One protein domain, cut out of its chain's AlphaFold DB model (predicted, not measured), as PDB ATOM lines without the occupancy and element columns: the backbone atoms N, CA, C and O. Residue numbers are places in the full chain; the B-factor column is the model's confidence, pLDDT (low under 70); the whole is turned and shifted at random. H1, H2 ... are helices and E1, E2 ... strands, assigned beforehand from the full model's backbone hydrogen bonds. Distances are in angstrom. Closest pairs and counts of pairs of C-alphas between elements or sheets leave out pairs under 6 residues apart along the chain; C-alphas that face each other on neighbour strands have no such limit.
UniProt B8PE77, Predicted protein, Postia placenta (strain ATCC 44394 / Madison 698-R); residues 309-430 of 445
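Overview. This is residues 309 to 430 of the 445 residues of the protein "Predicted protein" of Postia placenta (strain ATCC 44394 / Madison 698-R) (UniProt B8PE77). An elongated domain with a small, twisted four-stranded sheet toward one end and two helices, H2 and H3, set as an open V at the other; H1 sits between them, over part of the sheet and toward the V. Long loops make up much of the rest, among them residues 332 to 349 and 386 to 402. The printed part has 122 residues, with three named helices and four named strands in the order E1 H1 H2 H3 E2 E3 E4; the class is mixed, helices and strands, with 53 residues in named elements, under half. The mixed sheet has the order E2 E4 E1 E3. The whole is compact, with a radius of gyration of the C-alphas of 15.5 A, and spans 50 by 28 by 24 A.

Along the chain. E1 is residues 314 to 318, 13.0 A, beginning at C-alpha 314 (93.186, 97.051, 162.052). H1, residues 321 to 331, is 15.3 A long. H2, residues 350 to 361, is 17.5 A, and H3, residues 364 to 378, is 20.5 A, beginning at C-alpha 364 (121.610, 92.572, 137.510). E2 is residues 383 to 385, 7.1 A, E3 residues 403 to 405, 6.8 A, and E4 residues 415 to 418, 9.9 A, ending at C-alpha 418 (97.885, 88.616, 155.612).

Arrangement. E1 and E3 are antiparallel at 143 degrees; N 316 and O 403 are 2.8 A apart, within hydrogen-bond range. E4 and E1 are parallel at 35 degrees, with N 416 and O 315 at 2.8 A. E2 and E4 are antiparallel at 150 degrees, with N 417 and O 384 at 2.8 A. E2 and E3 are the edge strands. H1 is on the sheet at a height of 10.0 A and runs slantwise to the strands, at 48 degrees to E2 on the local plane. H1 and H3 are close but not clearly touching, the closest C-alphas being those of Phe 328 and Lys 375, 7.3 A. H2 and H3 are also close but not clearly touching, at 6.3 A between the C-alphas of Val 359 and Arg 367, with a shallow tilt of 31 degrees, opposite ways. H2 and H3 are not on the sheet. In H1, H2 and H3 every O i to N i+4 pair is within hydrogen-bond range.

Size, cuts and confidence. The C-alphas of Gly 363 and Pro 409, 50.4 A apart, are the two farthest apart. The printed part has no cut. The links H1 to H2 and E2 to E3 are long. Mean pLDDT of the printed part is 80.6; 18 residues are under 70, among them 336 to 344 and 428 to 430.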
ATOM      1  N   LEU A 309      99.168  92.039 166.467       76.69
ATOM      2  CA  LEU A 309      99.205  93.258 165.671       76.69
ATOM      3  C   LEU A 309      99.463  94.457 166.597       76.69
ATOM      4  O   LEU A 309      98.802  94.567 167.629       76.69
ATOM      5  N   PRO A 310     100.373  95.383 166.251       77.50
ATOM      6  CA  PRO A 310     100.731  96.529 167.090       77.50
ATOM      7  C   PRO A 310      99.691  97.664 167.049       77.50
ATOM      8  O   PRO A 310     100.037  98.826 167.223       77.50
ATOM      9  N   PHE A 311      98.425  97.347 166.788       79.81
ATOM     10  CA  PHE A 311      97.352  98.318 166.615       79.81
ATOM     11  C   PHE A 311      96.231  98.041 167.607       79.81
ATOM     12  O   PHE A 311      96.036  96.892 168.000       79.81
ATOM     13  N   THR A 312      95.471  99.083 167.933       75.50
ATOM     14  CA  THR A 312      94.207  98.996 168.679       75.50
ATOM     15  C   THR A 312      93.031  98.657 167.771       75.50
ATOM     16  O   THR A 312      92.036  98.119 168.237       75.50
ATOM     17  N   HIS A 313      93.149  98.982 166.480       83.12
ATOM     18  CA  HIS A 313      92.217  98.640 165.412       83.12
ATOM     19  C   HIS A 313      93.009  98.326 164.140       83.12
ATOM     20  O   HIS A 313      93.989  99.006 163.840       83.12
ATOM     21  N   ALA A 314      92.584  97.340 163.354       86.88
ATOM     22  CA  ALA A 314      93.186  97.051 162.052       86.88
ATOM     23  C   ALA A 314      92.149  96.480 161.085       86.88
ATOM     24  O   ALA A 314      91.299  95.685 161.475       86.88
ATOM     25  N   CYS A 315      92.251  96.828 159.805       88.06
ATOM     26  CA  CYS A 315      91.545  96.120 158.744       88.06
ATOM     27  C   CYS A 315      92.524  95.172 158.062       88.06
ATOM     28  O   CYS A 315      93.589  95.596 157.629       88.06
ATOM     29  N   TYR A 316      92.175  93.904 157.900       88.25
ATOM     30  CA  TYR A 316      93.040  92.952 157.222       88.25
ATOM     31  C   TYR A 316      92.308  92.171 156.136       88.25
ATOM     32  O   TYR A 316      91.091  91.970 156.173       88.25
ATOM     33  N   ARG A 317      93.085  91.723 155.153       88.38
ATOM     34  CA  ARG A 317      92.654  90.813 154.098       88.38
ATOM     35  C   ARG A 317      93.701  89.722 153.934       88.38
ATOM     36  O   ARG A 317      94.878  90.017 153.742       88.38
ATOM     37  N   VAL A 318      93.263  88.467 153.942       88.94
ATOM     38  CA  VAL A 318      94.096  87.355 153.471       88.94
ATOM     39  C   VAL A 318      94.192  87.457 151.951       88.94
ATOM     40  O   VAL A 318      93.168  87.496 151.262       88.94
ATOM     41  N   VAL A 319      95.412  87.562 151.436       90.50
ATOM     42  CA  VAL A 319      95.676  87.661 149.995       90.50
ATOM     43  C   VAL A 319      96.137  86.319 149.433       90.50
ATOM     44  O   VAL A 319      96.554  85.444 150.184       90.50
ATOM     45  N   ASP A 320      96.051  86.138 148.117       92.56
ATOM     46  CA  ASP A 320      96.614  84.962 147.449       92.56
ATOM     47  C   ASP A 320      98.131  85.111 147.206       92.56
ATOM     48  O   ASP A 320      98.726  86.169 147.434       92.56
ATOM     49  N   ASN A 321      98.777  84.036 146.737       91.75
ATOM     50  CA  ASN A 321     100.221  84.024 146.477       91.75
ATOM     51  C   ASN A 321     100.651  85.050 145.415       91.75
ATOM     52  O   ASN A 321     101.759  85.579 145.495       91.75
ATOM     53  N   ALA A 322      99.793  85.346 144.434       91.75
ATOM     54  CA  ALA A 322     100.104  86.300 143.374       91.75
ATOM     55  C   ALA A 322     100.094  87.738 143.912       91.75
ATOM     56  O   ALA A 322     101.027  88.505 143.674       91.75
ATOM     57  N   MET A 323      99.080  88.089 144.703       89.88
ATOM     58  CA  MET A 323      98.990  89.362 145.410       89.88
ATOM     59  C   MET A 323     100.113  89.526 146.438       89.88
ATOM     60  O   MET A 323     100.683  90.612 146.532       89.88
ATOM     61  N   TRP A 324     100.474  88.466 147.168       93.25
ATOM     62  CA  TRP A 324     101.602  88.491 148.102       93.25
ATOM     63  C   TRP A 324     102.941  88.712 147.383       93.25
ATOM     64  O   TRP A 324     103.754  89.530 147.813       93.25
ATOM     65  N   GLY A 325     103.148  88.048 146.240       91.12
ATOM     66  CA  GLY A 325     104.299  88.283 145.363       91.12
ATOM     67  C   GLY A 325     104.357  89.724 144.854       91.12
ATOM     68  O   GLY A 325     105.389  90.379 144.970       91.12
ATOM     69  N   LYS A 326     103.223  90.266 144.402       89.12
ATOM     70  CA  LYS A 326     103.128  91.668 143.975       89.12
ATOM     71  C   LYS A 326     103.422  92.648 145.117       89.12
ATOM     72  O   LYS A 326     104.073  93.665 144.897       89.12
ATOM     73  N   ALA A 327     102.974  92.349 146.335       89.25
ATOM     74  CA  ALA A 327     103.286  93.161 147.508       89.25
ATOM     75  C   ALA A 327     104.795  93.164 147.809       89.25
ATOM     76  O   ALA A 327     105.355  94.223 148.092       89.25
ATOM     77  N   PHE A 328     105.470  92.016 147.676       90.94
ATOM     78  CA  PHE A 328     106.932  91.948 147.757       90.94
ATOM     79  C   PHE A 328     107.601  92.836 146.703       90.94
ATOM     80  O   PHE A 328     108.489  93.611 147.050       90.94
ATOM     81  N   ASP A 329     107.147  92.779 145.448       88.06
ATOM     82  CA  ASP A 329     107.693  93.614 144.371       88.06
ATOM     83  C   ASP A 329     107.471  95.116 144.613       88.06
ATOM     84  O   ASP A 329     108.303  95.945 144.236       88.06
ATOM     85  N   ASN A 330     106.388  95.476 145.306       84.75
ATOM     86  CA  ASN A 330     106.135  96.850 145.729       84.75
ATOM     87  C   ASN A 330     107.085  97.292 146.851       84.75
ATOM     88  O   ASN A 330     107.637  98.388 146.760       84.75
ATOM     89  N   TYR A 331     107.325  96.467 147.881       85.06
ATOM     90  CA  TYR A 331     108.272  96.787 148.965       85.06
ATOM     91  C   TYR A 331     109.720  96.823 148.487       85.06
ATOM     92  O   TYR A 331     110.468  97.739 148.840       85.06
ATOM     93  N   PHE A 332     110.083  95.856 147.654       86.88
ATOM     94  CA  PHE A 332     111.403  95.671 147.089       86.88
ATOM     95  C   PHE A 332     111.212  95.569 145.580       86.88
ATOM     96  O   PHE A 332     110.831  94.506 145.112       86.88
ATOM     97  N   PRO A 333     111.484  96.599 144.775       82.88
ATOM     98  CA  PRO A 333     111.462  96.521 143.318       82.88
ATOM     99  C   PRO A 333     112.795  95.997 142.786       82.88
ATOM    100  O   PRO A 333     113.839  96.160 143.425       82.88
ATOM    101  N   VAL A 334     112.757  95.354 141.614       80.19
ATOM    102  CA  VAL A 334     113.968  94.930 140.883       80.19
ATOM    103  C   VAL A 334     114.782  96.147 140.452       80.19
ATOM    104  O   VAL A 334     116.007  96.149 140.565       80.19
ATOM    105  N   ASP A 335     114.081  97.185 140.002       76.56
ATOM    106  CA  ASP A 335     114.645  98.481 139.668       76.56
ATOM    107  C   ASP A 335     113.925  99.568 140.486       76.56
ATOM    108  O   ASP A 335     112.758  99.863 140.221       76.56
ATOM    109  N   PRO A 336     114.579 100.149 141.506       66.94
ATOM    110  CA  PRO A 336     114.000 101.210 142.323       66.94
ATOM    111  C   PRO A 336     113.815 102.531 141.563       66.94
ATOM    112  O   PRO A 336     113.103 103.402 142.060       66.94
ATOM    113  N   THR A 337     114.422 102.681 140.380       64.75
ATOM    114  CA  THR A 337     114.312 103.876 139.527       64.75
ATOM    115  C   THR A 337     113.188 103.780 138.497       64.75
ATOM    116  O   THR A 337     112.758 104.798 137.949       64.75
ATOM    117  N   ALA A 338     112.662 102.574 138.260       63.84
ATOM    118  CA  ALA A 338     111.512 102.381 137.396       63.84
ATOM    119  C   ALA A 338     110.288 103.084 138.002       63.84
ATOM    120  O   ALA A 338     109.912 102.828 139.147       63.84
ATOM    121  N   ARG A 339     109.647 103.965 137.221       51.03
ATOM    122  CA  ARG A 339     108.361 104.580 137.578       51.03
ATOM    123  C   ARG A 339     107.299 103.488 137.708       51.03
ATOM    124  O   ARG A 339     106.614 103.150 136.747       51.03
ATOM    125  N   THR A 340     107.137 102.946 138.906       55.34
ATOM    126  CA  THR A 340     105.858 102.377 139.314       55.34
ATOM    127  C   THR A 340     104.871 103.542 139.458       55.34
ATOM    128  O   THR A 340     105.288 104.693 139.589       55.34
ATOM    129  N   GLY A 341     103.566 103.295 139.312       57.22
ATOM    130  CA  GLY A 341     102.534 104.342 139.389       57.22
ATOM    131  C   GLY A 341     102.581 105.164 140.694       57.22
ATOM    132  O   GLY A 341     103.482 104.973 141.507       57.22
ATOM    133  N   PRO A 342     101.627 106.082 140.938       53.28
ATOM    134  CA  PRO A 342     101.647 106.931 142.133       53.28
ATOM    135  C   PRO A 342     101.764 106.074 143.405       53.28
ATOM    136  O   PRO A 342     100.809 105.415 143.802       53.28
ATOM    137  N   THR A 343     102.963 106.041 143.999       65.56
ATOM    138  CA  THR A 343     103.306 105.232 145.173       65.56
ATOM    139  C   THR A 343     103.389 106.151 146.384       65.56
ATOM    140  O   THR A 343     104.422 106.744 146.692       65.56
ATOM    141  N   GLN A 344     102.263 106.318 147.068       69.19
ATOM    142  CA  GLN A 344     102.159 107.191 148.229       69.19
ATOM    143  C   GLN A 344     102.871 106.558 149.438       69.19
ATOM    144  O   GLN A 344     102.737 105.363 149.708       69.19
ATOM    145  N   ASN A 345     103.628 107.364 150.187       72.31
ATOM    146  CA  ASN A 345     104.329 106.993 151.427       72.31
ATOM    147  C   ASN A 345     105.458 105.950 151.296       72.31
ATOM    148  O   ASN A 345     106.084 105.635 152.297       72.31
ATOM    149  N   PHE A 346     105.764 105.426 150.102       72.81
ATOM    150  CA  PHE A 346     106.917 104.530 149.914       72.81
ATOM    151  C   PHE A 346     108.251 105.278 149.996       72.81
ATOM    152  O   PHE A 346     109.196 104.782 150.601       72.81
ATOM    153  N   GLY A 347     108.325 106.482 149.419       66.88
ATOM    154  CA  GLY A 347     109.541 107.305 149.431       66.88
ATOM    155  C   GLY A 347     109.899 107.891 150.799       66.88
ATOM    156  O   GLY A 347     111.028 108.325 150.990       66.88
ATOM    157  N   SER A 348     108.964 107.888 151.753       72.56
ATOM    158  CA  SER A 348     109.172 108.403 153.109       72.56
ATOM    159  C   SER A 348     109.651 107.343 154.104       72.56
ATOM    160  O   SER A 348     109.866 107.672 155.266       72.56
ATOM    161  N   VAL A 349     109.790 106.073 153.699       73.81
ATOM    162  CA  VAL A 349     110.258 105.011 154.604       73.81
ATOM    163  C   VAL A 349     111.754 104.786 154.428       73.81
ATOM    164  O   VAL A 349     112.209 104.496 153.324       73.81
ATOM    165  N   LEU A 350     112.504 104.857 155.529       76.06
ATOM    166  CA  LEU A 350     113.965 104.733 155.546       76.06
ATOM    167  C   LEU A 350     114.474 103.472 154.831       76.06
ATOM    168  O   LEU A 350     115.364 103.556 153.991       76.06
ATOM    169  N   TYR A 351     113.849 102.312 155.066       81.56
ATOM    170  CA  TYR A 351     114.294 101.065 154.427       81.56
ATOM    171  C   TYR A 351     114.270 101.160 152.885       81.56
ATOM    172  O   TYR A 351     115.026 100.474 152.197       81.56
ATOM    173  N   ARG A 352     113.383 101.991 152.309       79.00
ATOM    174  CA  ARG A 352     113.226 102.114 150.858       79.00
ATOM    175  C   ARG A 352     114.373 102.895 150.223       79.00
ATOM    176  O   ARG A 352     114.795 102.542 149.117       79.00
ATOM    177  N   SER A 353     114.882 103.928 150.892       77.19
ATOM    178  CA  SER A 353     116.069 104.647 150.420       77.19
ATOM    179  C   SER A 353     117.307 103.753 150.521       77.19
ATOM    180  O   SER A 353     118.042 103.632 149.543       77.19
ATOM    181  N   GLU A 354     117.469 103.027 151.628       81.62
ATOM    182  CA  GLU A 354     118.560 102.063 151.828       81.62
ATOM    183  C   GLU A 354     118.546 100.942 150.781       81.62
ATOM    184  O   GLU A 354     119.563 100.666 150.143       81.62
ATOM    185  N   TRP A 355     117.378 100.342 150.527       83.44
ATOM    186  CA  TRP A 355     117.212  99.338 149.473       83.44
ATOM    187  C   TRP A 355     117.633  99.878 148.104       83.44
ATOM    188  O   TRP A 355     118.298  99.183 147.336       83.44
ATOM    189  N   SER A 356     117.277 101.129 147.802       82.75
ATOM    190  CA  SER A 356     117.617 101.757 146.523       82.75
ATOM    191  C   SER A 356     119.128 101.945 146.365       82.75
ATOM    192  O   SER A 356     119.667 101.653 145.296       82.75
ATOM    193  N   VAL A 357     119.822 102.349 147.436       83.50
ATOM    194  CA  VAL A 357     121.290 102.452 147.470       83.50
ATOM    195  C   VAL A 357     121.928 101.083 147.246       83.50
ATOM    196  O   VAL A 357     122.749 100.943 146.339       83.50
ATOM    197  N   ILE A 358     121.502 100.059 147.990       83.06
ATOM    198  CA  ILE A 358     122.036  98.693 147.872       83.06
ATOM    199  C   ILE A 358     121.868  98.173 146.442       83.06
ATOM    200  O   ILE A 358     122.825  97.712 145.826       83.06
ATOM    201  N   VAL A 359     120.668  98.282 145.870       84.94
ATOM    202  CA  VAL A 359     120.393  97.784 144.516       84.94
ATOM    203  C   VAL A 359     121.189  98.542 143.453       84.94
ATOM    204  O   VAL A 359     121.658  97.913 142.502       84.94
ATOM    205  N   SER A 360     121.392  99.855 143.612       83.81
ATOM    206  CA  SER A 360     122.169 100.666 142.660       83.81
ATOM    207  C   SER A 360     123.628 100.212 142.529       83.81
ATOM    208  O   SER A 360     124.205 100.323 141.449       83.81
ATOM    209  N   GLN A 361     124.189  99.631 143.592       85.25
ATOM    210  CA  GLN A 361     125.572  99.148 143.649       85.25
ATOM    211  C   GLN A 361     125.737  97.710 143.133       85.25
ATOM    212  O   GLN A 361     126.856  97.253 142.910       85.25
ATOM    213  N   LEU A 362     124.636  96.980 142.938       84.88
ATOM    214  CA  LEU A 362     124.655  95.583 142.509       84.88
ATOM    215  C   LEU A 362     124.477  95.452 140.991       84.88
ATOM    216  O   LEU A 362     123.665  96.159 140.388       84.88
ATOM    217  N   GLY A 363     125.160  94.474 140.389       83.69
ATOM    218  CA  GLY A 363     124.870  94.001 139.030       83.69
ATOM    219  C   GLY A 363     123.530  93.254 138.947       83.69
ATOM    220  O   GLY A 363     123.003  92.789 139.960       83.69
ATOM    221  N   VAL A 364     122.966  93.121 137.743       79.19
ATOM    222  CA  VAL A 364     121.610  92.572 137.510       79.19
ATOM    223  C   VAL A 364     121.419  91.162 138.095       79.19
ATOM    224  O   VAL A 364     120.422  90.903 138.778       79.19
ATOM    225  N   ASP A 365     122.392  90.267 137.916       81.62
ATOM    226  CA  ASP A 365     122.322  88.891 138.433       81.62
ATOM    227  C   ASP A 365     122.400  88.838 139.968       81.62
ATOM    228  O   ASP A 365     121.684  88.071 140.629       81.62
ATOM    229  N   SER A 366     123.215  89.716 140.562       83.62
ATOM    230  CA  SER A 366     123.332  89.869 142.014       83.62
ATOM    231  C   SER A 366     122.041  90.416 142.624       83.62
ATOM    232  O   SER A 366     121.600  89.905 143.653       83.62
ATOM    233  N   ARG A 367     121.372  91.380 141.968       84.38
ATOM    234  CA  ARG A 367     120.056  91.895 142.399       84.38
ATOM    235  C   ARG A 367     119.030  90.772 142.475       84.38
ATOM    236  O   ARG A 367     118.341  90.633 143.482       84.38
ATOM    237  N   THR A 368     118.957  89.938 141.441       84.50
ATOM    238  CA  THR A 368     118.015  88.811 141.385       84.50
ATOM    239  C   THR A 368     118.278  87.797 142.500       84.50
ATOM    240  O   THR A 368     117.345  87.337 143.162       84.50
ATOM    241  N   THR A 369     119.550  87.496 142.769       85.44
ATOM    242  CA  THR A 369     119.953  86.581 143.847       85.44
ATOM    243  C   THR A 369     119.610  87.133 145.231       85.44
ATOM    244  O   THR A 369     118.974  86.434 146.020       85.44
ATOM    245  N   VAL A 370     119.947  88.395 145.515       84.75
ATOM    246  CA  VAL A 370     119.626  89.051 146.795       84.75
ATOM    247  C   VAL A 370     118.115  89.099 147.017       84.75
ATOM    248  O   VAL A 370     117.638  88.747 148.093       84.75
ATOM    249  N   ARG A 371     117.337  89.452 145.986       90.94
ATOM    250  CA  ARG A 371     115.868  89.451 146.054       90.94
ATOM    251  C   ARG A 371     115.297  88.077 146.366       90.94
ATOM    252  O   ARG A 371     114.353  87.990 147.141       90.94
ATOM    253  N   ARG A 372     115.847  87.010 145.783       90.44
ATOM    254  CA  ARG A 372     115.396  85.639 146.053       90.44
ATOM    255  C   ARG A 372     115.591  85.263 147.522       90.44
ATOM    256  O   ARG A 372     114.669  84.731 148.133       90.44
ATOM    257  N   GLU A 373     116.754  85.562 148.099       90.00
ATOM    258  CA  GLU A 373     117.005  85.286 149.521       90.00
ATOM    259  C   GLU A 373     116.163  86.183 150.437       90.00
ATOM    260  O   GLU A 373     115.628  85.722 151.447       90.00
ATOM    261  N   LEU A 374     115.960  87.443 150.052       89.19
ATOM    262  CA  LEU A 374     115.081  88.358 150.771       89.19
ATOM    263  C   LEU A 374     113.617  87.904 150.722       89.19
ATOM    264  O   LEU A 374     112.928  87.976 151.734       89.19
ATOM    265  N   LYS A 375     113.152  87.371 149.585       92.50
ATOM    266  CA  LYS A 375     111.800  86.824 149.427       92.50
ATOM    267  C   LYS A 375     111.549  85.656 150.372       92.50
ATOM    268  O   LYS A 375     110.482  85.598 150.969       92.50
ATOM    269  N   ARG A 376     112.538  84.773 150.566       89.31
ATOM    270  CA  ARG A 376     112.434  83.670 151.538       89.31
ATOM    271  C   ARG A 376     112.152  84.189 152.946       89.31
ATOM    272  O   ARG A 376     111.264  83.667 153.601       89.31
ATOM    273  N   LYS A 377     112.853  85.247 153.369       90.38
ATOM    274  CA  LYS A 377     112.614  85.901 154.668       90.38
ATOM    275  C   LYS A 377     111.277  86.643 154.703       90.38
ATOM    276  O   LYS A 377     110.564  86.582 155.695       90.38
ATOM    277  N   PHE A 378     110.920  87.325 153.617       90.75
ATOM    278  CA  PHE A 378     109.649  88.039 153.500       90.75
ATOM    279  C   PHE A 378     108.443  87.096 153.618       90.75
ATOM    280  O   PHE A 378     107.425  87.461 154.197       90.75
ATOM    281  N   ASP A 379     108.562  85.867 153.114       92.06
ATOM    282  CA  ASP A 379     107.515  84.843 153.196       92.06
ATOM    283  C   ASP A 379     107.323  84.243 154.594       92.06
ATOM    284  O   ASP A 379     106.343  83.525 154.818       92.06
ATOM    285  N   ASP A 380     108.202  84.579 155.538       89.00
ATOM    286  CA  ASP A 380     108.016  84.284 156.956       89.00
ATOM    287  C   ASP A 380     107.213  85.384 157.676       89.00
ATOM    288  O   ASP A 380     106.716  85.151 158.782       89.00
ATOM    289  N   PHE A 381     106.995  86.553 157.051       88.31
ATOM    290  CA  PHE A 381     106.083  87.552 157.603       88.31
ATOM    291  C   PHE A 381     104.637  87.062 157.556       88.31
ATOM    292  O   PHE A 381     104.127  86.596 156.532       88.31
ATOM    293  N   ILE A 382     103.960  87.209 158.694       87.94
ATOM    294  CA  ILE A 382     102.560  86.813 158.870       87.94
ATOM    295  C   ILE A 382     101.633  87.834 158.207       87.94
ATOM    296  O   ILE A 382     100.641  87.470 157.573       87.94
ATOM    297  N   TRP A 383     101.978  89.112 158.331       90.75
ATOM    298  CA  TRP A 383     101.249  90.228 157.755       90.75
ATOM    299  C   TRP A 383     102.220  91.330 157.324       90.75
ATOM    300  O   TRP A 383     103.342  91.414 157.819       90.75
ATOM    301  N   ILE A 384     101.763  92.176 156.409       89.56
ATOM    302  CA  ILE A 384     102.434  93.397 155.956       89.56
ATOM    303  C   ILE A 384     101.388  94.508 155.795       89.56
ATOM    304  O   ILE A 384     100.208  94.209 155.593       89.56
ATOM    305  N   PRO A 385     101.776  95.789 155.845       88.75
ATOM    306  CA  PRO A 385     100.889  96.877 155.431       88.75
ATOM    307  C   PRO A 385     100.435  96.719 153.966       88.75
ATOM    308  O   PRO A 385     101.124  96.065 153.185       88.75
ATOM    309  N   TYR A 386      99.299  97.327 153.602       82.19
ATOM    310  CA  TYR A 386      98.532  97.188 152.344       82.19
ATOM    311  C   TYR A 386      99.314  97.165 151.015       82.19
ATOM    312  O   TYR A 386      98.808  96.625 150.036       82.19
ATOM    313  N   ALA A 387     100.525  97.718 150.956       75.00
ATOM    314  CA  ALA A 387     101.515  97.505 149.891       75.00
ATOM    315  C   ALA A 387     100.974  97.457 148.453       75.00
ATOM    316  O   ALA A 387     101.324  96.569 147.674       75.00
ATOM    317  N   SER A 388     100.103  98.404 148.111       77.25
ATOM    318  CA  SER A 388      99.524  98.563 146.775       77.25
ATOM    319  C   SER A 388     100.073  99.851 146.148       77.25
ATOM    320  O   SER A 388     101.283  99.988 145.994       77.25
ATOM    321  N   ASP A 389      99.217 100.830 145.856       72.81
ATOM    322  CA  ASP A 389      99.576 102.216 145.533       72.81
ATOM    323  C   ASP A 389     100.105 102.988 146.757       72.81
ATOM    324  O   ASP A 389     100.622 104.091 146.626       72.81
ATOM    325  N   ARG A 390      99.982 102.425 147.963       78.56
ATOM    326  CA  ARG A 390     100.477 103.001 149.219       78.56
ATOM    327  C   ARG A 390     100.841 101.925 150.236       78.56
ATOM    328  O   ARG A 390     100.292 100.824 150.190       78.56
ATOM    329  N   ILE A 391     101.739 102.257 151.167       77.31
ATOM    330  CA  ILE A 391     102.101 101.373 152.292       77.31
ATOM    331  C   ILE A 391     100.986 101.369 153.342       77.31
ATOM    332  O   ILE A 391     100.526 100.307 153.749       77.31
ATOM    333  N   TRP A 392     100.509 102.554 153.730       81.50
ATOM    334  CA  TRP A 392      99.466 102.721 154.740       81.50
ATOM    335  C   TRP A 392      98.177 103.249 154.117       81.50
ATOM    336  O   TRP A 392      98.168 104.302 153.478       81.50
ATOM    337  N   ALA A 393      97.087 102.520 154.331       83.38
ATOM    338  CA  ALA A 393      95.727 102.959 154.052       83.38
ATOM    339  C   ALA A 393      94.914 102.845 155.344       83.38
ATOM    340  O   ALA A 393      95.045 101.856 156.060       83.38
ATOM    341  N   THR A 394      94.120 103.868 155.660       82.94
ATOM    342  CA  THR A 394      93.354 103.949 156.917       82.94
ATOM    343  C   THR A 394      91.871 104.229 156.698       82.94
ATOM    344  O   THR A 394      91.117 104.372 157.654       82.94
ATOM    345  N   THR A 395      91.424 104.305 155.445       80.25
ATOM    346  CA  THR A 395      90.027 104.603 155.119       80.25
ATOM    347  C   THR A 395      89.098 103.462 155.544       80.25
ATOM    348  O   THR A 395      89.498 102.298 155.492       80.25
ATOM    349  N   PRO A 396      87.840 103.733 155.927       73.81
ATOM    350  CA  PRO A 396      86.885 102.670 156.206       73.81
ATOM    351  C   PRO A 396      86.647 101.846 154.935       73.81
ATOM    352  O   PRO A 396      86.100 102.345 153.949       73.81
ATOM    353  N   GLN A 397      87.073 100.583 154.927       73.12
ATOM    354  CA  GLN A 397      86.850  99.707 153.774       73.12
ATOM    355  C   GLN A 397      85.387  99.283 153.716       73.12
ATOM    356  O   GLN A 397      84.755  99.087 154.753       73.12
ATOM    357  N   ARG A 398      84.845  99.106 152.506       61.53
ATOM    358  CA  ARG A 398      83.505  98.550 152.239       61.53
ATOM    359  C   ARG A 398      83.659  97.215 151.500       61.53
ATOM    360  O   ARG A 398      84.445  97.120 150.567       61.53
ATOM    361  N   GLY A 399      82.948  96.170 151.933       65.38
ATOM    362  CA  GLY A 399      82.993  94.834 151.309       65.38
ATOM    363  C   GLY A 399      83.276  93.679 152.279       65.38
ATOM    364  O   GLY A 399      83.709  93.911 153.408       65.38
ATOM    365  N   LYS A 400      82.999  92.444 151.828       64.81
ATOM    366  CA  LYS A 400      83.139  91.183 152.597       64.81
ATOM    367  C   LYS A 400      84.579  90.651 152.677       64.81
ATOM    368  O   LYS A 400      84.867  89.761 153.465       64.81
ATOM    369  N   ILE A 401      85.469  91.168 151.829       77.88
ATOM    370  CA  ILE A 401      86.844  90.669 151.672       77.88
ATOM    371  C   ILE A 401      87.777  91.237 152.759       77.88
ATOM    372  O   ILE A 401      88.781  90.622 153.108       77.88
ATOM    373  N   TRP A 402      87.426  92.402 153.306       82.62
ATOM    374  CA  TRP A 402      88.139  93.062 154.395       82.62
ATOM    375  C   TRP A 402      87.468  92.756 155.727       82.62
ATOM    376  O   TRP A 402      86.257  92.940 155.866       82.62
ATOM    377  N   ARG A 403      88.265  92.322 156.700       83.06
ATOM    378  CA  ARG A 403      87.842  92.071 158.080       83.06
ATOM    379  C   ARG A 403      88.410  93.160 158.978       83.06
ATOM    380  O   ARG A 403      89.567  93.528 158.804       83.06
ATOM    381  N   GLN A 404      87.613  93.668 159.909       82.88
ATOM    382  CA  GLN A 404      88.064  94.652 160.891       82.88
ATOM    383  C   GLN A 404      88.278  93.977 162.244       82.88
ATOM    384  O   GLN A 404      87.502  93.110 162.633       82.88
ATOM    385  N   LEU A 405      89.326  94.404 162.936       77.00
ATOM    386  CA  LEU A 405      89.618  94.088 164.321       77.00
ATOM    387  C   LEU A 405      89.604  95.396 165.139       77.00
ATOM    388  O   LEU A 405      90.142  96.390 164.638       77.00
ATOM    389  N   PRO A 406      89.063  95.401 166.374       70.00
ATOM    390  CA  PRO A 406      88.112  94.411 166.862       70.00
ATOM    391  C   PRO A 406      86.857  94.418 165.979       70.00
ATOM    392  O   PRO A 406      86.601  95.361 165.218       70.00
ATOM    393  N   GLU A 407      86.098  93.332 166.039       70.88
ATOM    394  CA  GLU A 407      84.816  93.274 165.350       70.88
ATOM    395  C   GLU A 407      83.863  94.314 165.952       70.88
ATOM    396  O   GLU A 407      83.793  94.484 167.167       70.88
ATOM    397  N   GLY A 408      83.162  95.058 165.099       69.81
ATOM    398  CA  GLY A 408      82.329  96.168 165.546       69.81
ATOM    399  C   GLY A 408      82.044  97.183 164.440       69.81
ATOM    400  O   GLY A 408      82.227  96.883 163.253       69.81
ATOM    401  N   PRO A 409      81.584  98.395 164.809       72.75
ATOM    402  CA  PRO A 409      81.346  99.479 163.865       72.75
ATOM    403  C   PRO A 409      82.592  99.758 163.028       72.75
ATOM    404  O   PRO A 409      83.707  99.770 163.546       72.75
ATOM    405  N   ARG A 410      82.419  99.981 161.721       76.38
ATOM    406  CA  ARG A 410      83.566 100.218 160.838       76.38
ATOM    407  C   ARG A 410      84.245 101.541 161.193       76.38
ATOM    408  O   ARG A 410      83.608 102.586 161.090       76.38
ATOM    409  N   VAL A 411      85.526 101.492 161.553       81.56
ATOM    410  CA  VAL A 411      86.341 102.668 161.891       81.56
ATOM    411  C   VAL A 411      87.495 102.841 160.907       81.56
ATOM    412  O   VAL A 411      87.856 101.928 160.161       81.56
ATOM    413  N   CYS A 412      88.087 104.032 160.897       84.00
ATOM    414  CA  CYS A 412      89.348 104.259 160.203       84.00
ATOM    415  C   CYS A 412      90.464 103.484 160.919       84.00
ATOM    416  O   CYS A 412      90.771 103.775 162.072       84.00
ATOM    417  N   ALA A 413      91.067 102.503 160.249       86.00
ATOM    418  CA  ALA A 413      92.110 101.654 160.819       86.00
ATOM    419  C   ALA A 413      93.121 101.227 159.743       86.00
ATOM    420  O   ALA A 413      92.717 101.087 158.586       86.00
ATOM    421  N   PRO A 414      94.403 100.992 160.086       88.12
ATOM    422  CA  PRO A 414      95.423 100.536 159.143       88.12
ATOM    423  C   PRO A 414      95.024  99.272 158.381       88.12
ATOM    424  O   PRO A 414      94.508  98.318 158.965       88.12
ATOM    425  N   HIS A 415      95.279  99.256 157.072       89.69
ATOM    426  CA  HIS A 415      95.008  98.116 156.196       89.69
ATOM    427  C   HIS A 415      96.223  97.207 156.087       89.69
ATOM    428  O   HIS A 415      97.325  97.663 155.776       89.69
ATOM    429  N   LEU A 416      95.995  95.914 156.283       91.12
ATOM    430  CA  LEU A 416      97.018  94.882 156.320       91.12
ATOM    431  C   LEU A 416      96.712  93.779 155.304       91.12
ATOM    432  O   LEU A 416      95.574  93.318 155.172       91.12
ATOM    433  N   TYR A 417      97.747  93.306 154.624       91.75
ATOM    434  CA  TYR A 417      97.717  92.024 153.939       91.75
ATOM    435  C   TYR A 417      98.228  90.936 154.862       91.75
ATOM    436  O   TYR A 417      99.272  91.079 155.488       91.75
ATOM    437  N   VAL A 418      97.491  89.834 154.912       90.50
ATOM    438  CA  VAL A 418      97.885  88.616 155.612       90.50
ATOM    439  C   VAL A 418      98.363  87.605 154.589       90.50
ATOM    440  O   VAL A 418      97.684  87.344 153.592       90.50
ATOM    441  N   ASN A 419      99.533  87.040 154.858       90.19
ATOM    442  CA  ASN A 419     100.164  86.038 154.022       90.19
ATOM    443  C   ASN A 419      99.277  84.780 153.942       90.19
ATOM    444  O   ASN A 419      98.851  84.271 154.988       90.19
ATOM    445  N   PRO A 420      99.022  84.234 152.738       88.88
ATOM    446  CA  PRO A 420      98.185  83.044 152.562       88.88
ATOM    447  C   PRO A 420      98.666  81.833 153.374       88.88
ATOM    448  O   PRO A 420      97.842  81.055 153.851       88.88
ATOM    449  N   ARG A 421      99.981  81.693 153.609       86.31
ATOM    450  CA  ARG A 421     100.560  80.617 154.438       86.31
ATOM    451  C   ARG A 421     100.024  80.627 155.872       86.31
ATOM    452  O   ARG A 421      99.969  79.585 156.521       86.31
ATOM    453  N   PHE A 422      99.606  81.793 156.355       84.69
ATOM    454  CA  PHE A 422      99.109  82.006 157.708       84.69
ATOM    455  C   PHE A 422      97.617  82.365 157.741       84.69
ATOM    456  O   PHE A 422      97.134  82.855 158.755       84.69
ATOM    457  N   ALA A 423      96.865  82.080 156.671       80.06
ATOM    458  CA  ALA A 423      95.430  82.371 156.569       80.06
ATOM    459  C   ALA A 423      94.574  81.755 157.694       80.06
ATOM    460  O   ALA A 423      93.508  82.272 158.015       80.06
ATOM    461  N   HIS A 424      95.041  80.647 158.275       73.44
ATOM    462  CA  HIS A 424      94.398  79.938 159.383       73.44
ATOM    463  C   HIS A 424      94.726  80.538 160.760       73.44
ATOM    464  O   HIS A 424      94.141  80.120 161.756       73.44
ATOM    465  N   LYS A 425      95.689  81.466 160.850       71.12
ATOM    466  CA  LYS A 425      96.065  82.086 162.121       71.12
ATOM    467  C   LYS A 425      95.079  83.189 162.488       71.12
ATOM    468  O   LYS A 425      94.674  83.995 161.651       71.12
ATOM    469  N   HIS A 426      94.755  83.246 163.772       68.50
ATOM    470  CA  HIS A 426      94.035  84.362 164.368       68.50
ATOM    471  C   HIS A 426      95.020  85.441 164.814       68.50
ATOM    472  O   HIS A 426      96.169  85.148 165.149       68.50
ATOM    473  N   PHE A 427      94.560  86.686 164.802       71.00
ATOM    474  CA  PHE A 427      95.336  87.849 165.207       71.00
ATOM    475  C   PHE A 427      94.748  88.425 166.485       71.00
ATOM    476  O   PHE A 427      93.525  88.529 166.613       71.00
ATOM    477  N   THR A 428      95.621  88.830 167.400       68.56
ATOM    478  CA  THR A 428      95.244  89.654 168.551       68.56
ATOM    479  C   THR A 428      95.735  91.077 168.324       68.56
ATOM    480  O   THR A 428      96.794  91.299 167.738       68.56
ATOM    481  N   LEU A 429      94.945  92.057 168.745       67.19
ATOM    482  CA  LEU A 429      95.346  93.462 168.762       67.19
ATOM    483  C   LEU A 429      96.078  93.780 170.069       67.19
ATOM    484  O   LEU A 429      95.860  93.114 171.085       67.19
ATOM    485  N   ARG A 430      96.947  94.792 170.056       64.44
ATOM    486  CA  ARG A 430      97.462  95.370 171.303       64.44
ATOM    487  C   ARG A 430      96.374  96.248 171.926       64.44
ATOM    488  O   ARG A 430      95.654  96.941 171.208       64.44
TER     489      ARG A 430